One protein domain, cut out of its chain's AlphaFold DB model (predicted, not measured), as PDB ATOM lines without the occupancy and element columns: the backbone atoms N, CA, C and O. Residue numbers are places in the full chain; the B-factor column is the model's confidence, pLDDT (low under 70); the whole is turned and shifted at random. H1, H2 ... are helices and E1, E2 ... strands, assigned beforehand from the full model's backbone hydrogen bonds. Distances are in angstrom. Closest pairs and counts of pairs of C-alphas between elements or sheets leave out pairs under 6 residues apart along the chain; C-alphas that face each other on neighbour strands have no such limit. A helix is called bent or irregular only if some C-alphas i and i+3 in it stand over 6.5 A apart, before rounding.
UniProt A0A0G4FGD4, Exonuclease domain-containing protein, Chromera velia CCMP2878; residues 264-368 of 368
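AT A GLANCE: This is residues 264 to 368 of the 368 residues of the protein "Exonuclease domain-containing protein" of Chromera velia CCMP2878 (UniProt A0A0G4FGD4). A long, strongly twisted antiparallel sheet makes a wall with H1 and H2 over one side of it: E4 runs its length, E1 lies along one edge of E4, and E3 and E2 share the other edge. The long H2 slants over the sheet and meets H1 at a corner, while short H3 only grazes the sheet. The printed part has 105 residues, with three named helices and four named strands in the order E1 H1 H2 E2 H3 E3 E4; the class is mixed, helices and strands. The whole is only just loose, close to compact, with a radius of gyration of the C-alphas of 15.9 A, and elongated, spanning 49 by 29 by 21 A.

HOW THE PARTS SIT: Start at E1, residues 268 to 277, antiparallel to its neighbour E4, residues 356 to 367, at 158 degrees; look for N 269 and O 366, 2.9 A apart. Next comes H1, residues 281 to 290, on the sheet at a height of 9.8 A; its closest C-alphas to E4 are those of Leu 284 and Ala 358, 7.2 A apart. H2, residues 293 to 316, touches H1 only at the corner, with its residues 295 to 299 alone, about perpendicular at 89 degrees; the closest C-alphas are those of Leu 290 and Leu 299, 5.4 A apart. H2 is on the sheet at a height of 8.7 A. Further on, E2, residues 329 to 332, is antiparallel to E4, with N 331 and O 365 2.9 A apart; its closest C-alphas to H2 are those of Val 330 and Arg 307, 6.8 A apart. H3, residues 333 to 336, only grazes the sheet with residues 333 to 335. E3, residues 344 to 350, forms a hairpin with E4, with N 345 and O 361 2.8 A apart. In H1 every O i to N i+4 pair is within hydrogen-bond range, in H2 18 of 20; H3 is too short for such a pair, and its one O i to N i+3 pair is not within range.

IN THESE COORDINATES: Find C-alpha 268 at (182.175, 181.364, 113.193); from there E1 runs 29.1 A. H1 spans 14.4 A. H2 begins at C-alpha 293, (162.932, 197.378, 128.624), and runs 35.6 A; it is irregular, with C-alphas 294 and 297 7.3 A apart. E3 spans 19.6 A, and E4 runs 35.0 A to C-alpha 367 at (183.984, 179.949, 117.331).

THE WHOLE: The two C-alphas farthest apart are those of Glu 325 and Lys 353, 50.8 A. The printed part has no cut and ends at residue 368, the chain's last. The link from H2 to E2 is long, with 12 residues. Look for pLDDT under 70 at residues 264 to 265, 326, 333 to 342 and 350 to 355.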
ATOM      1  N   ALA A 264     190.487 186.153 114.913       65.81
ATOM      2  CA  ALA A 264     190.385 186.868 113.636       65.81
ATOM      3  C   ALA A 264     190.194 185.934 112.422       65.81
ATOM      4  O   ALA A 264     189.397 186.243 111.539       65.81
ATOM      5  N   ASP A 265     190.837 184.762 112.438       67.81
ATOM      6  CA  ASP A 265     190.768 183.758 111.363       67.81
ATOM      7  C   ASP A 265     189.878 182.549 111.708       67.81
ATOM      8  O   ASP A 265     189.872 181.541 111.000       67.81
ATOM      9  N   THR A 266     189.135 182.613 112.817       71.31
ATOM     10  CA  THR A 266     188.354 181.462 113.299       71.31
ATOM     11  C   THR A 266     187.008 181.342 112.607       71.31
ATOM     12  O   THR A 266     186.320 182.329 112.326       71.31
ATOM     13  N   VAL A 267     186.610 180.101 112.335       77.25
ATOM     14  CA  VAL A 267     185.324 179.819 111.699       77.25
ATOM     15  C   VAL A 267     184.223 180.102 112.716       77.25
ATOM     16  O   VAL A 267     184.162 179.488 113.781       77.25
ATOM     17  N   MET A 268     183.345 181.048 112.383       81.81
ATOM     18  CA  MET A 268     182.175 181.364 113.193       81.81
ATOM     19  C   MET A 268     180.942 180.651 112.637       81.81
ATOM     20  O   MET A 268     180.346 181.075 111.644       81.81
ATOM     21  N   GLU A 269     180.522 179.595 113.321       86.06
ATOM     22  CA  GLU A 269     179.269 178.896 113.055       86.06
ATOM     23  C   GLU A 269     178.130 179.623 113.779       86.06
ATOM     24  O   GLU A 269     178.210 179.878 114.980       86.06
ATOM     25  N   ARG A 270     177.055 179.973 113.069       86.00
ATOM     26  CA  ARG A 270     175.861 180.587 113.668       86.00
ATOM     27  C   ARG A 270     174.746 179.561 113.749       86.00
ATOM     28  O   ARG A 270     174.467 178.877 112.769       86.00
ATOM     29  N   PHE A 271     174.074 179.505 114.886       88.38
ATOM     30  CA  PHE A 271     172.940 178.615 115.090       88.38
ATOM     31  C   PHE A 271     171.895 179.277 115.985       88.38
ATOM     32  O   PHE A 271     172.131 180.328 116.579       88.38
ATOM     33  N   HIS A 272     170.713 178.673 116.064       91.50
ATOM     34  CA  HIS A 272     169.678 179.112 116.989       91.50
ATOM     35  C   HIS A 272     169.135 177.961 117.823       91.50
ATOM     36  O   HIS A 272     169.074 176.821 117.373       91.50
ATOM     37  N   VAL A 273     168.692 178.293 119.027       92.31
ATOM     38  CA  VAL A 273     167.862 177.434 119.867       92.31
ATOM     39  C   VAL A 273     166.427 177.919 119.730       92.31
ATOM     40  O   VAL A 273     166.156 179.110 119.892       92.31
ATOM     41  N   ARG A 274     165.509 177.006 119.407       93.25
ATOM     42  CA  ARG A 274     164.073 177.289 119.322       93.25
ATOM     43  C   ARG A 274     163.369 176.589 120.474       93.25
ATOM     44  O   ARG A 274     163.451 175.371 120.586       93.25
ATOM     45  N   MET A 275     162.685 177.359 121.307       94.44
ATOM     46  CA  MET A 275     161.830 176.847 122.373       94.44
ATOM     47  C   MET A 275     160.382 177.114 121.986       94.44
ATOM     48  O   MET A 275     160.023 178.259 121.711       94.44
ATOM     49  N   VAL A 276     159.583 176.054 121.928       93.06
ATOM     50  CA  VAL A 276     158.162 176.118 121.580       93.06
ATOM     51  C   VAL A 276     157.353 176.060 122.865       93.06
ATOM     52  O   VAL A 276     157.591 175.206 123.718       93.06
ATOM     53  N   PHE A 277     156.417 176.988 123.002       92.25
ATOM     54  CA  PHE A 277     155.532 177.106 124.145       92.25
ATOM     55  C   PHE A 277     154.089 176.993 123.677       92.25
ATOM     56  O   PHE A 277     153.686 177.665 122.724       92.25
ATOM     57  N   HIS A 278     153.315 176.196 124.407       89.50
ATOM     58  CA  HIS A 278     151.872 176.140 124.227       89.50
ATOM     59  C   HIS A 278     151.248 177.508 124.576       89.50
ATOM     60  O   HIS A 278     151.687 178.138 125.550       89.50
ATOM     61  N   PRO A 279     150.262 177.998 123.801       78.19
ATOM     62  CA  PRO A 279     149.618 179.289 124.030       78.19
ATOM     63  C   PRO A 279     148.747 179.297 125.282       78.19
ATOM     64  O   PRO A 279     147.534 179.130 125.229       78.19
ATOM     65  N   ASP A 280     149.375 179.575 126.412       89.25
ATOM     66  CA  ASP A 280     148.696 180.031 127.616       89.25
ATOM     67  C   ASP A 280     148.885 181.548 127.762       89.25
ATOM     68  O   ASP A 280     149.991 182.064 127.584       89.25
ATOM     69  N   ASP A 281     147.822 182.280 128.097       88.00
ATOM     70  CA  ASP A 281     147.862 183.746 128.177       88.00
ATOM     71  C   ASP A 281     148.914 184.261 129.172       88.00
ATOM     72  O   ASP A 281     149.541 185.302 128.928       88.00
ATOM     73  N   ALA A 282     149.163 183.540 130.271       93.44
ATOM     74  CA  ALA A 282     150.199 183.912 131.228       93.44
ATOM     75  C   ALA A 282     151.600 183.688 130.640       93.44
ATOM     76  O   ALA A 282     152.463 184.566 130.767       93.44
ATOM     77  N   ILE A 283     151.813 182.577 129.928       91.06
ATOM     78  CA  ILE A 283     153.058 182.310 129.195       91.06
ATOM     79  C   ILE A 283     153.292 183.377 128.119       91.06
ATOM     80  O   ILE A 283     154.375 183.961 128.056       91.06
ATOM     81  N   LEU A 284     152.281 183.699 127.307       90.00
ATOM     82  CA  LEU A 284     152.396 184.706 126.250       90.00
ATOM     83  C   LEU A 284     152.723 186.091 126.816       90.00
ATOM     84  O   LEU A 284     153.533 186.827 126.242       90.00
ATOM     85  N   LYS A 285     152.115 186.449 127.951       93.25
ATOM     86  CA  LYS A 285     152.399 187.699 128.659       93.25
ATOM     87  C   LYS A 285     153.847 187.753 129.142       93.25
ATOM     88  O   LYS A 285     154.508 188.769 128.930       93.25
ATOM     89  N   GLU A 286     154.355 186.680 129.745       93.69
ATOM     90  CA  GLU A 286     155.747 186.619 130.202       93.69
ATOM     91  C   GLU A 286     156.742 186.620 129.034       93.69
ATOM     92  O   GLU A 286     157.718 187.368 129.082       93.69
ATOM     93  N   LEU A 287     156.474 185.882 127.953       92.75
ATOM     94  CA  LEU A 287     157.321 185.878 126.756       92.75
ATOM     95  C   LEU A 287     157.405 187.266 126.117       92.75
ATOM     96  O   LEU A 287     158.499 187.720 125.800       92.75
ATOM     97  N   ARG A 288     156.283 187.984 125.983       92.62
ATOM     98  CA  ARG A 288     156.289 189.376 125.496       92.62
ATOM     99  C   ARG A 288     157.045 190.305 126.441       92.62
ATOM    100  O   ARG A 288     157.764 191.189 125.982       92.62
ATOM    101  N   ARG A 289     156.917 190.090 127.755       93.69
ATOM    102  CA  ARG A 289     157.618 190.880 128.771       93.69
ATOM    103  C   ARG A 289     159.134 190.747 128.657       93.69
ATOM    104  O   ARG A 289     159.806 191.729 128.925       93.69
ATOM    105  N   LEU A 290     159.676 189.604 128.223       92.56
ATOM    106  CA  LEU A 290     161.125 189.443 128.004       92.56
ATOM    107  C   LEU A 290     161.706 190.459 127.009       92.56
ATOM    108  O   LEU A 290     162.870 190.825 127.134       92.56
ATOM    109  N   PHE A 291     160.898 190.931 126.057       90.12
ATOM    110  CA  PHE A 291     161.305 191.887 125.024       90.12
ATOM    111  C   PHE A 291     160.977 193.346 125.377       90.12
ATOM    112  O   PHE A 291     161.185 194.238 124.557       90.12
ATOM    113  N   SER A 292     160.471 193.619 126.585       89.75
ATOM    114  CA  SER A 292     160.313 194.988 127.082       89.75
ATOM    115  C   SER A 292     161.622 195.501 127.710       89.75
ATOM    116  O   SER A 292     162.467 194.699 128.121       89.75
ATOM    117  N   PRO A 293     161.785 196.826 127.898       87.06
ATOM    118  CA  PRO A 293     162.932 197.378 128.624       87.06
ATOM    119  C   PRO A 293     163.118 196.781 130.030       87.06
ATOM    120  O   PRO A 293     164.241 196.528 130.455       87.06
ATOM    121  N   SER A 294     162.022 196.487 130.737       88.62
ATOM    122  CA  SER A 294     162.055 195.854 132.064       88.62
ATOM    123  C   SER A 294     162.321 194.342 132.025       88.62
ATOM    124  O   SER A 294     162.611 193.745 133.061       88.62
ATOM    125  N   GLY A 295     162.224 193.709 130.854       88.69
ATOM    126  CA  GLY A 295     162.518 192.293 130.638       88.69
ATOM    127  C   GLY A 295     163.943 191.987 130.194       88.69
ATOM    128  O   GLY A 295     164.345 190.827 130.274       88.69
ATOM    129  N   ALA A 296     164.723 192.992 129.784       83.50
ATOM    130  CA  ALA A 296     166.049 192.806 129.192       83.50
ATOM    131  C   ALA A 296     167.001 191.978 130.077       83.50
ATOM    132  O   ALA A 296     167.632 191.037 129.597       83.50
ATOM    133  N   GLN A 297     167.046 192.252 131.385       84.88
ATOM    134  CA  GLN A 297     167.875 191.494 132.333       84.88
ATOM    135  C   GLN A 297     167.430 190.023 132.453       84.88
ATOM    136  O   GLN A 297     168.253 189.112 132.582       84.88
ATOM    137  N   LYS A 298     166.117 189.767 132.382       90.94
ATOM    138  CA  LYS A 298     165.558 188.410 132.418       90.94
ATOM    139  C   LYS A 298     165.884 187.655 131.126       90.94
ATOM    140  O   LYS A 298     166.270 186.493 131.194       90.94
ATOM    141  N   LEU A 299     165.809 188.318 129.969       89.44
ATOM    142  CA  LEU A 299     166.216 187.749 128.682       89.44
ATOM    143  C   LEU A 299     167.716 187.404 128.652       89.44
ATOM    144  O   LEU A 299     168.071 186.302 128.236       89.44
ATOM    145  N   GLN A 300     168.577 188.281 129.178       85.31
ATOM    146  CA  GLN A 300     170.011 188.005 129.349       85.31
ATOM    147  C   GLN A 300     170.260 186.784 130.242       85.31
ATOM    148  O   GLN A 300     171.119 185.957 129.943       85.31
ATOM    149  N   SER A 301     169.480 186.631 131.315       87.38
ATOM    150  CA  SER A 301     169.583 185.470 132.210       87.38
ATOM    151  C   SER A 301     169.198 184.166 131.500       87.38
ATOM    152  O   SER A 301     169.891 183.161 131.642       87.38
ATOM    153  N   VAL A 302     168.137 184.185 130.680       90.50
ATOM    154  CA  VAL A 302     167.740 183.039 129.837       90.50
ATOM    155  C   VAL A 302     168.855 182.680 128.850       90.50
ATOM    156  O   VAL A 302     169.210 181.512 128.712       90.50
ATOM    157  N   GLN A 303     169.448 183.677 128.197       88.50
ATOM    158  CA  GLN A 303     170.559 183.490 127.262       88.50
ATOM    159  C   GLN A 303     171.806 182.906 127.930       88.50
ATOM    160  O   GLN A 303     172.401 181.974 127.391       88.50
ATOM    161  N   ALA A 304     172.176 183.412 129.109       86.12
ATOM    162  CA  ALA A 304     173.299 182.900 129.887       86.12
ATOM    163  C   ALA A 304     173.073 181.444 130.325       86.12
ATOM    164  O   ALA A 304     173.978 180.622 130.193       86.12
ATOM    165  N   GLY A 305     171.860 181.106 130.775       90.56
ATOM    166  CA  GLY A 305     171.500 179.734 131.142       90.56
ATOM    167  C   GLY A 305     171.571 178.769 129.956       90.56
ATOM    168  O   GLY A 305     172.209 177.724 130.045       90.56
ATOM    169  N   LEU A 306     170.988 179.144 128.814       92.75
ATOM    170  CA  LEU A 306     171.062 178.347 127.584       92.75
ATOM    171  C   LEU A 306     172.503 178.166 127.101       92.75
ATOM    172  O   LEU A 306     172.886 177.065 126.714       92.75
ATOM    173  N   ARG A 307     173.316 179.226 127.163       91.31
ATOM    174  CA  ARG A 307     174.746 179.159 126.848       91.31
ATOM    175  C   ARG A 307     175.452 178.129 127.725       91.31
ATOM    176  O   ARG A 307     176.191 177.313 127.186       91.31
ATOM    177  N   GLN A 308     175.221 178.152 129.038       89.81
ATOM    178  CA  GLN A 308     175.846 177.204 129.960       89.81
ATOM    179  C   GLN A 308     175.453 175.759 129.635       89.81
ATOM    180  O   GLN A 308     176.329 174.915 129.520       89.81
ATOM    181  N   ILE A 309     174.168 175.495 129.372       92.56
ATOM    182  CA  ILE A 309     173.690 174.158 128.980       92.56
ATOM    183  C   ILE A 309     174.387 173.671 127.702       92.56
ATOM    184  O   ILE A 309     174.798 172.514 127.622       92.56
ATOM    185  N   ILE A 310     174.540 174.544 126.701       91.50
ATOM    186  CA  ILE A 310     175.258 174.208 125.464       91.50
ATOM    187  C   ILE A 310     176.724 173.892 125.776       91.50
ATOM    188  O   ILE A 310     177.238 172.890 125.288       91.50
ATOM    189  N   LEU A 311     177.397 174.717 126.585       88.31
ATOM    190  CA  LEU A 311     178.787 174.476 126.980       88.31
ATOM    191  C   LEU A 311     178.939 173.121 127.678       88.31
ATOM    192  O   LEU A 311     179.789 172.334 127.272       88.31
ATOM    193  N   ASP A 312     178.082 172.827 128.653       88.06
ATOM    194  CA  ASP A 312     178.106 171.573 129.408       88.06
ATOM    195  C   ASP A 312     177.885 170.365 128.486       88.06
ATOM    196  O   ASP A 312     178.602 169.367 128.585       88.06
ATOM    197  N   ALA A 313     176.949 170.463 127.535       91.31
ATOM    198  CA  ALA A 313     176.696 169.413 126.552       91.31
ATOM    199  C   ALA A 313     177.886 169.194 125.602       91.31
ATOM    200  O   ALA A 313     178.252 168.053 125.317       91.31
ATOM    201  N   LEU A 314     178.517 170.272 125.120       88.12
ATOM    202  CA  LEU A 314     179.674 170.186 124.225       88.12
ATOM    203  C   LEU A 314     180.905 169.620 124.944       88.12
ATOM    204  O   LEU A 314     181.569 168.745 124.388       88.12
ATOM    205  N   ILE A 315     181.163 170.041 126.185       85.38
ATOM    206  CA  ILE A 315     182.239 169.494 127.024       85.38
ATOM    207  C   ILE A 315     181.973 168.015 127.324       85.38
ATOM    208  O   ILE A 315     182.844 167.175 127.109       85.38
ATOM    209  N   GLY A 316     180.752 167.673 127.750       87.88
ATOM    210  CA  GLY A 316     180.371 166.298 128.078       87.88
ATOM    211  C   GLY A 316     180.408 165.335 126.888       87.88
ATOM    212  O   GLY A 316     180.557 164.131 127.076       87.88
ATOM    213  N   SER A 317     180.315 165.848 125.657       90.00
ATOM    214  CA  SER A 317     180.386 165.034 124.436       90.00
ATOM    215  C   SER A 317     181.791 164.518 124.091       90.00
ATOM    216  O   SER A 317     181.920 163.708 123.175       90.00
ATOM    217  N   ASN A 318     182.847 165.000 124.764       86.19
ATOM    218  CA  ASN A 318     184.260 164.780 124.412       86.19
ATOM    219  C   ASN A 318     184.652 165.203 122.975       86.19
ATOM    220  O   ASN A 318     185.762 164.916 122.533       86.19
ATOM    221  N   MET A 319     183.778 165.896 122.233       78.81
ATOM    222  CA  MET A 319     184.086 166.410 120.888       78.81
ATOM    223  C   MET A 319     184.857 167.737 120.916       78.81
ATOM    224  O   MET A 319     185.345 168.189 119.881       78.81
ATOM    225  N   PHE A 320     184.948 168.371 122.085       85.50
ATOM    226  CA  PHE A 320     185.582 169.668 122.276       85.50
ATOM    227  C   PHE A 320     186.617 169.596 123.402       85.50
ATOM    228  O   PHE A 320     186.371 168.924 124.405       85.50
ATOM    229  N   PRO A 321     187.766 170.282 123.267       83.44
ATOM    230  CA  PRO A 321     188.746 170.355 124.344       83.44
ATOM    231  C   PRO A 321     188.185 171.141 125.544       83.44
ATOM    232  O   PRO A 321     187.246 171.925 125.371       83.44
ATOM    233  N   PRO A 322     188.766 171.000 126.745       82.19
ATOM    234  CA  PRO A 322     188.392 171.807 127.905       82.19
ATOM    235  C   PRO A 322     188.438 173.319 127.610       82.19
ATOM    236  O   PRO A 322     189.295 173.799 126.859       82.19
ATOM    237  N   LEU A 323     187.514 174.090 128.196       72.75
ATOM    238  CA  LEU A 323     187.394 175.538 127.951       72.75
ATOM    239  C   LEU A 323     188.649 176.318 128.371       72.75
ATOM    240  O   LEU A 323     188.952 177.373 127.808       72.75
ATOM    241  N   GLU A 324     189.410 175.788 129.325       76.38
ATOM    242  CA  GLU A 324     190.674 176.334 129.817       76.38
ATOM    243  C   GLU A 324     191.731 176.426 128.708       76.38
ATOM    244  O   GLU A 324     192.609 177.292 128.755       76.38
ATOM    245  N   GLU A 325     191.622 175.586 127.673       77.00
ATOM    246  CA  GLU A 325     192.498 175.623 126.503       77.00
ATOM    247  C   GLU A 325     192.180 176.788 125.556       77.00
ATOM    248  O   GLU A 325     193.005 177.127 124.704       77.00
ATOM    249  N   ARG A 326     191.011 177.432 125.716       68.56
ATOM    250  CA  ARG A 326     190.550 178.592 124.930       68.56
ATOM    251  C   ARG A 326     190.615 178.371 123.414       68.56
ATOM    252  O   ARG A 326     190.959 179.289 122.674       68.56
ATOM    253  N   ARG A 327     190.319 177.147 122.966       78.69
ATOM    254  CA  ARG A 327     190.280 176.754 121.544       78.69
ATOM    255  C   ARG A 327     188.905 176.903 120.908       78.69
ATOM    256  O   ARG A 327     188.787 176.804 119.703       78.69
ATOM    257  N   TRP A 328     187.870 177.135 121.706       85.69
ATOM    258  CA  TRP A 328     186.533 177.420 121.206       85.69
ATOM    259  C   TRP A 328     185.746 178.247 122.224       85.69
ATOM    260  O   TRP A 328     186.112 178.314 123.401       85.69
ATOM    261  N   LEU A 329     184.666 178.879 121.771       86.50
ATOM    262  CA  LEU A 329     183.686 179.528 122.642       86.50
ATOM    263  C   LEU A 329     182.294 179.485 122.022       86.50
ATOM    264  O   LEU A 329     182.144 179.588 120.806       86.50
ATOM    265  N   VAL A 330     181.277 179.402 122.877       86.56
ATOM    266  CA  VAL A 330     179.893 179.712 122.510       86.56
ATOM    267  C   VAL A 330     179.585 181.102 123.031       86.56
ATOM    268  O   VAL A 330     179.737 181.362 124.226       86.56
ATOM    269  N   GLY A 331     179.171 181.986 122.136       84.62
ATOM    270  CA  GLY A 331     178.741 183.336 122.460       84.62
ATOM    271  C   GLY A 331     177.317 183.591 121.990       84.62
ATOM    272  O   GLY A 331     176.738 182.837 121.204       84.62
ATOM    273  N   THR A 332     176.748 184.688 122.458       77.56
ATOM    274  CA  THR A 332     175.515 185.244 121.882       77.56
ATOM    275  C   THR A 332     175.879 186.437 121.008       77.56
ATOM    276  O   THR A 332     177.001 186.932 121.070       77.56
ATOM    277  N   ALA A 333     174.963 186.946 120.182       59.50
ATOM    278  CA  ALA A 333     175.243 188.179 119.432       59.50
ATOM    279  C   ALA A 333     175.560 189.397 120.342       59.50
ATOM    280  O   ALA A 333     176.017 190.417 119.837       59.50
ATOM    281  N   PHE A 334     175.375 189.269 121.665       51.75
ATOM    282  CA  PHE A 334     175.766 190.253 122.679       51.75
ATOM    283  C   PHE A 334     177.279 190.364 122.879       51.75
ATOM    284  O   PHE A 334     177.744 191.419 123.293       51.75
ATOM    285  N   ASP A 335     178.055 189.323 122.563       50.38
ATOM    286  CA  ASP A 335     179.515 189.331 122.749       50.38
ATOM    287  C   ASP A 335     180.246 190.117 121.635       50.38
ATOM    288  O   ASP A 335     181.470 190.090 121.545       50.38
ATOM    289  N   VAL A 336     179.502 190.791 120.746       47.34
ATOM    290  CA  VAL A 336     180.026 191.523 119.581       47.34
ATOM    291  C   VAL A 336     179.269 192.843 119.348       47.34
ATOM    292  O   VAL A 336     178.765 193.058 118.260       47.34
ATOM    293  N   ASP A 337     179.178 193.752 120.327       43.44
ATOM    294  CA  ASP A 337     178.639 195.139 120.204       43.44
ATOM    295  C   ASP A 337     177.400 195.348 119.302       43.44
ATOM    296  O   ASP A 337     177.243 196.386 118.655       43.44
ATOM    297  N   VAL A 338     176.507 194.366 119.207       42.16
ATOM    298  CA  VAL A 338     175.249 194.498 118.473       42.16
ATOM    299  C   VAL A 338     174.137 194.489 119.507       42.16
ATOM    300  O   VAL A 338     174.084 193.614 120.367       42.16
ATOM    301  N   GLU A 339     173.270 195.496 119.427       45.72
ATOM    302  CA  GLU A 339     172.179 195.734 120.367       45.72
ATOM    303  C   GLU A 339     171.415 194.450 120.740       45.72
ATOM    304  O   GLU A 339     171.024 193.643 119.886       45.72
ATOM    305  N   ALA A 340     171.155 194.317 122.042       44.62
ATOM    306  CA  ALA A 340     170.465 193.212 122.702       44.62
ATOM    307  C   ALA A 340     169.225 192.616 121.988       44.62
ATOM    308  O   ALA A 340     169.037 191.397 122.061       44.62
ATOM    309  N   PRO A 341     168.374 193.384 121.274       46.12
ATOM    310  CA  PRO A 341     167.175 192.826 120.648       46.12
ATOM    311  C   PRO A 341     167.443 191.916 119.442       46.12
ATOM    312  O   PRO A 341     166.515 191.268 118.971       46.12
ATOM    313  N   ARG A 342     168.673 191.845 118.907       58.62
ATOM    314  CA  ARG A 342     168.951 191.061 117.685       58.62
ATOM    315  C   ARG A 342     169.310 189.593 117.922       58.62
ATOM    316  O   ARG A 342     169.306 188.824 116.963       58.62
ATOM    317  N   ALA A 343     169.615 189.182 119.156       72.62
ATOM    318  CA  ALA A 343     169.981 187.790 119.458       72.62
ATOM    319  C   ALA A 343     168.809 186.926 119.943       72.62
ATOM    320  O   ALA A 343     169.003 185.745 120.219       72.62
ATOM    321  N   ALA A 344     167.605 187.481 120.065       85.75
ATOM    322  CA  ALA A 344     166.412 186.697 120.337       85.75
ATOM    323  C   ALA A 344     165.215 187.246 119.560       85.75
ATOM    324  O   ALA A 344     165.140 188.439 119.292       85.75
ATOM    325  N   ALA A 345     164.272 186.376 119.215       90.12
ATOM    326  CA  ALA A 345     163.027 186.747 118.563       90.12
ATOM    327  C   ALA A 345     161.875 185.913 119.119       90.12
ATOM    328  O   ALA A 345     162.051 184.741 119.453       90.12
ATOM    329  N   LEU A 346     160.692 186.518 119.198       90.38
ATOM    330  CA  LEU A 346     159.456 185.829 119.543       90.38
ATOM    331  C   LEU A 346     158.582 185.741 118.295       90.38
ATOM    332  O   LEU A 346     158.142 186.760 117.766       90.38
ATOM    333  N   HIS A 347     158.336 184.520 117.835       89.75
ATOM    334  CA  HIS A 347     157.455 184.234 116.712       89.75
ATOM    335  C   HIS A 347     156.169 183.584 117.202       89.75
ATOM    336  O   HIS A 347     156.163 182.858 118.191       89.75
ATOM    337  N   PHE A 348     155.084 183.829 116.478       86.69
ATOM    338  CA  PHE A 348     153.811 183.155 116.682       86.69
ATOM    339  C   PHE A 348     153.501 182.387 115.406       86.69
ATOM    340  O   PHE A 348     153.366 183.000 114.345       86.69
ATOM    341  N   SER A 349     153.455 181.060 115.494       78.56
ATOM    342  CA  SER A 349     153.078 180.232 114.354       78.56
ATOM    343  C   SER A 349     151.552 180.208 114.232       78.56
ATOM    344  O   SER A 349     150.874 179.950 115.230       78.56
ATOM    345  N   PRO A 350     150.977 180.486 113.053       63.44
ATOM    346  CA  PRO A 350     149.578 180.182 112.798       63.44
ATOM    347  C   PRO A 350     149.436 178.675 112.525       63.44
ATOM    348  O   PRO A 350     149.898 178.201 111.489       63.44
ATOM    349  N   GLU A 351     148.791 177.913 113.412       67.00
ATOM    350  CA  GLU A 351     148.343 176.562 113.052       67.00
ATOM    351  C   GLU A 351     146.974 176.575 112.364       67.00
ATOM    352  O   GLU A 351     146.111 177.417 112.623       67.00
ATOM    353  N   ALA A 352     146.745 175.557 111.530       54.47
ATOM    354  CA  ALA A 352     145.509 175.331 110.782       54.47
ATOM    355  C   ALA A 352     144.254 175.096 111.657       54.47
ATOM    356  O   ALA A 352     143.147 175.066 111.122       54.47
ATOM    357  N   LYS A 353     144.400 174.925 112.982       58.06
ATOM    358  CA  LYS A 353     143.304 174.644 113.931       58.06
ATOM    359  C   LYS A 353     143.034 175.751 114.959       58.06
ATOM    360  O   LYS A 353     142.195 175.565 115.832       58.06
ATOM    361  N   GLY A 354     143.683 176.912 114.840       62.06
ATOM    362  CA  GLY A 354     143.381 178.091 115.664       62.06
ATOM    363  C   GLY A 354     144.171 178.219 116.972       62.06
ATOM    364  O   GLY A 354     144.096 179.274 117.602       62.06
ATOM    365  N   GLU A 355     144.971 177.221 117.349       58.31
ATOM    366  CA  GLU A 355     145.956 177.345 118.432       58.31
ATOM    367  C   GLU A 355     147.242 178.007 117.894       58.31
ATOM    368  O   GLU A 355     147.668 177.762 116.766       58.31
ATOM    369  N   LYS A 356     147.820 178.945 118.655       74.81
ATOM    370  CA  LYS A 356     148.983 179.752 118.241       74.81
ATOM    371  C   LYS A 356     150.216 179.386 119.055       74.81
ATOM    372  O   LYS A 356     150.413 179.959 120.118       74.81
ATOM    373  N   ASP A 357     151.091 178.527 118.557       88.62
ATOM    374  CA  ASP A 357     152.359 178.286 119.251       88.62
ATOM    375  C   ASP A 357     153.208 179.558 119.334       88.62
ATOM    376  O   ASP A 357     153.380 180.287 118.348       88.62
ATOM    377  N   ALA A 358     153.773 179.805 120.516       90.56
ATOM    378  CA  ALA A 358     154.780 180.835 120.714       90.56
ATOM    379  C   ALA A 358     156.172 180.207 120.643       90.56
ATOM    380  O   ALA A 358     156.495 179.282 121.384       90.56
ATOM    381  N   VAL A 359     157.018 180.729 119.761       92.81
ATOM    382  CA  VAL A 359     158.374 180.232 119.534       92.81
ATOM    383  C   VAL A 359     159.372 181.304 119.947       92.81
ATOM    384  O   VAL A 359     159.501 182.333 119.282       92.81
ATOM    385  N   LEU A 360     160.105 181.052 121.032       92.88
ATOM    386  CA  LEU A 360     161.261 181.857 121.415       92.88
ATOM    387  C   LEU A 360     162.492 181.321 120.686       92.88
ATOM    388  O   LEU A 360     162.926 180.191 120.909       92.88
ATOM    389  N   ILE A 361     163.055 182.146 119.815       91.75
ATOM    390  CA  ILE A 361     164.277 181.861 119.072       91.75
ATOM    391  C   ILE A 361     165.414 182.619 119.744       91.75
ATOM    392  O   ILE A 361     165.305 183.827 119.929       91.75
ATOM    393  N   VAL A 362     166.505 181.937 120.086       92.31
ATOM    394  CA  VAL A 362     167.715 182.544 120.660       92.31
ATOM    395  C   VAL A 362     168.912 182.197 119.782       92.31
ATOM    396  O   VAL A 362     169.197 181.024 119.550       92.31
ATOM    397  N   GLY A 363     169.590 183.214 119.259       89.00
ATOM    398  CA  GLY A 363     170.744 183.090 118.380       89.00
ATOM    399  C   GLY A 363     172.058 182.985 119.151       89.00
ATOM    400  O   GLY A 363     172.355 183.807 120.021       89.00
ATOM    401  N   PHE A 364     172.870 182.009 118.764       89.25
ATOM    402  CA  PHE A 364     174.206 181.765 119.289       89.25
ATOM    403  C   PHE A 364     175.219 181.699 118.151       89.25
ATOM    404  O   PHE A 364     174.881 181.516 116.976       89.25
ATOM    405  N   HIS A 365     176.484 181.837 118.514       86.94
ATOM    406  CA  HIS A 365     177.588 181.536 117.628       86.94
ATOM    407  C   HIS A 365     178.615 180.664 118.344       86.94
ATOM    408  O   HIS A 365     178.830 180.804 119.546       86.94
ATOM    409  N   LEU A 366     179.242 179.773 117.592       87.75
ATOM    410  CA  LEU A 366     180.347 178.933 118.022       87.75
ATOM    411  C   LEU A 366     181.584 179.358 117.233       87.75
ATOM    412  O   LEU A 366     181.542 179.396 116.004       87.75
ATOM    413  N   ARG A 367     182.663 179.707 117.935       85.81
ATOM    414  CA  ARG A 367     183.984 179.949 117.331       85.81
ATOM    415  C   ARG A 367     184.895 178.780 117.671       85.81
ATOM    416  O   ARG A 367     184.850 178.329 118.817       85.81
ATOM    417  N   ARG A 368     185.684 178.304 116.707       81.88
ATOM    418  CA  ARG A 368     186.658 177.210 116.860       81.88
ATOM    419  C   ARG A 368     187.965 177.533 116.153       81.88
ATOM    420  O   ARG A 368     187.893 178.231 115.115       81.88
TER     421      ARG A 368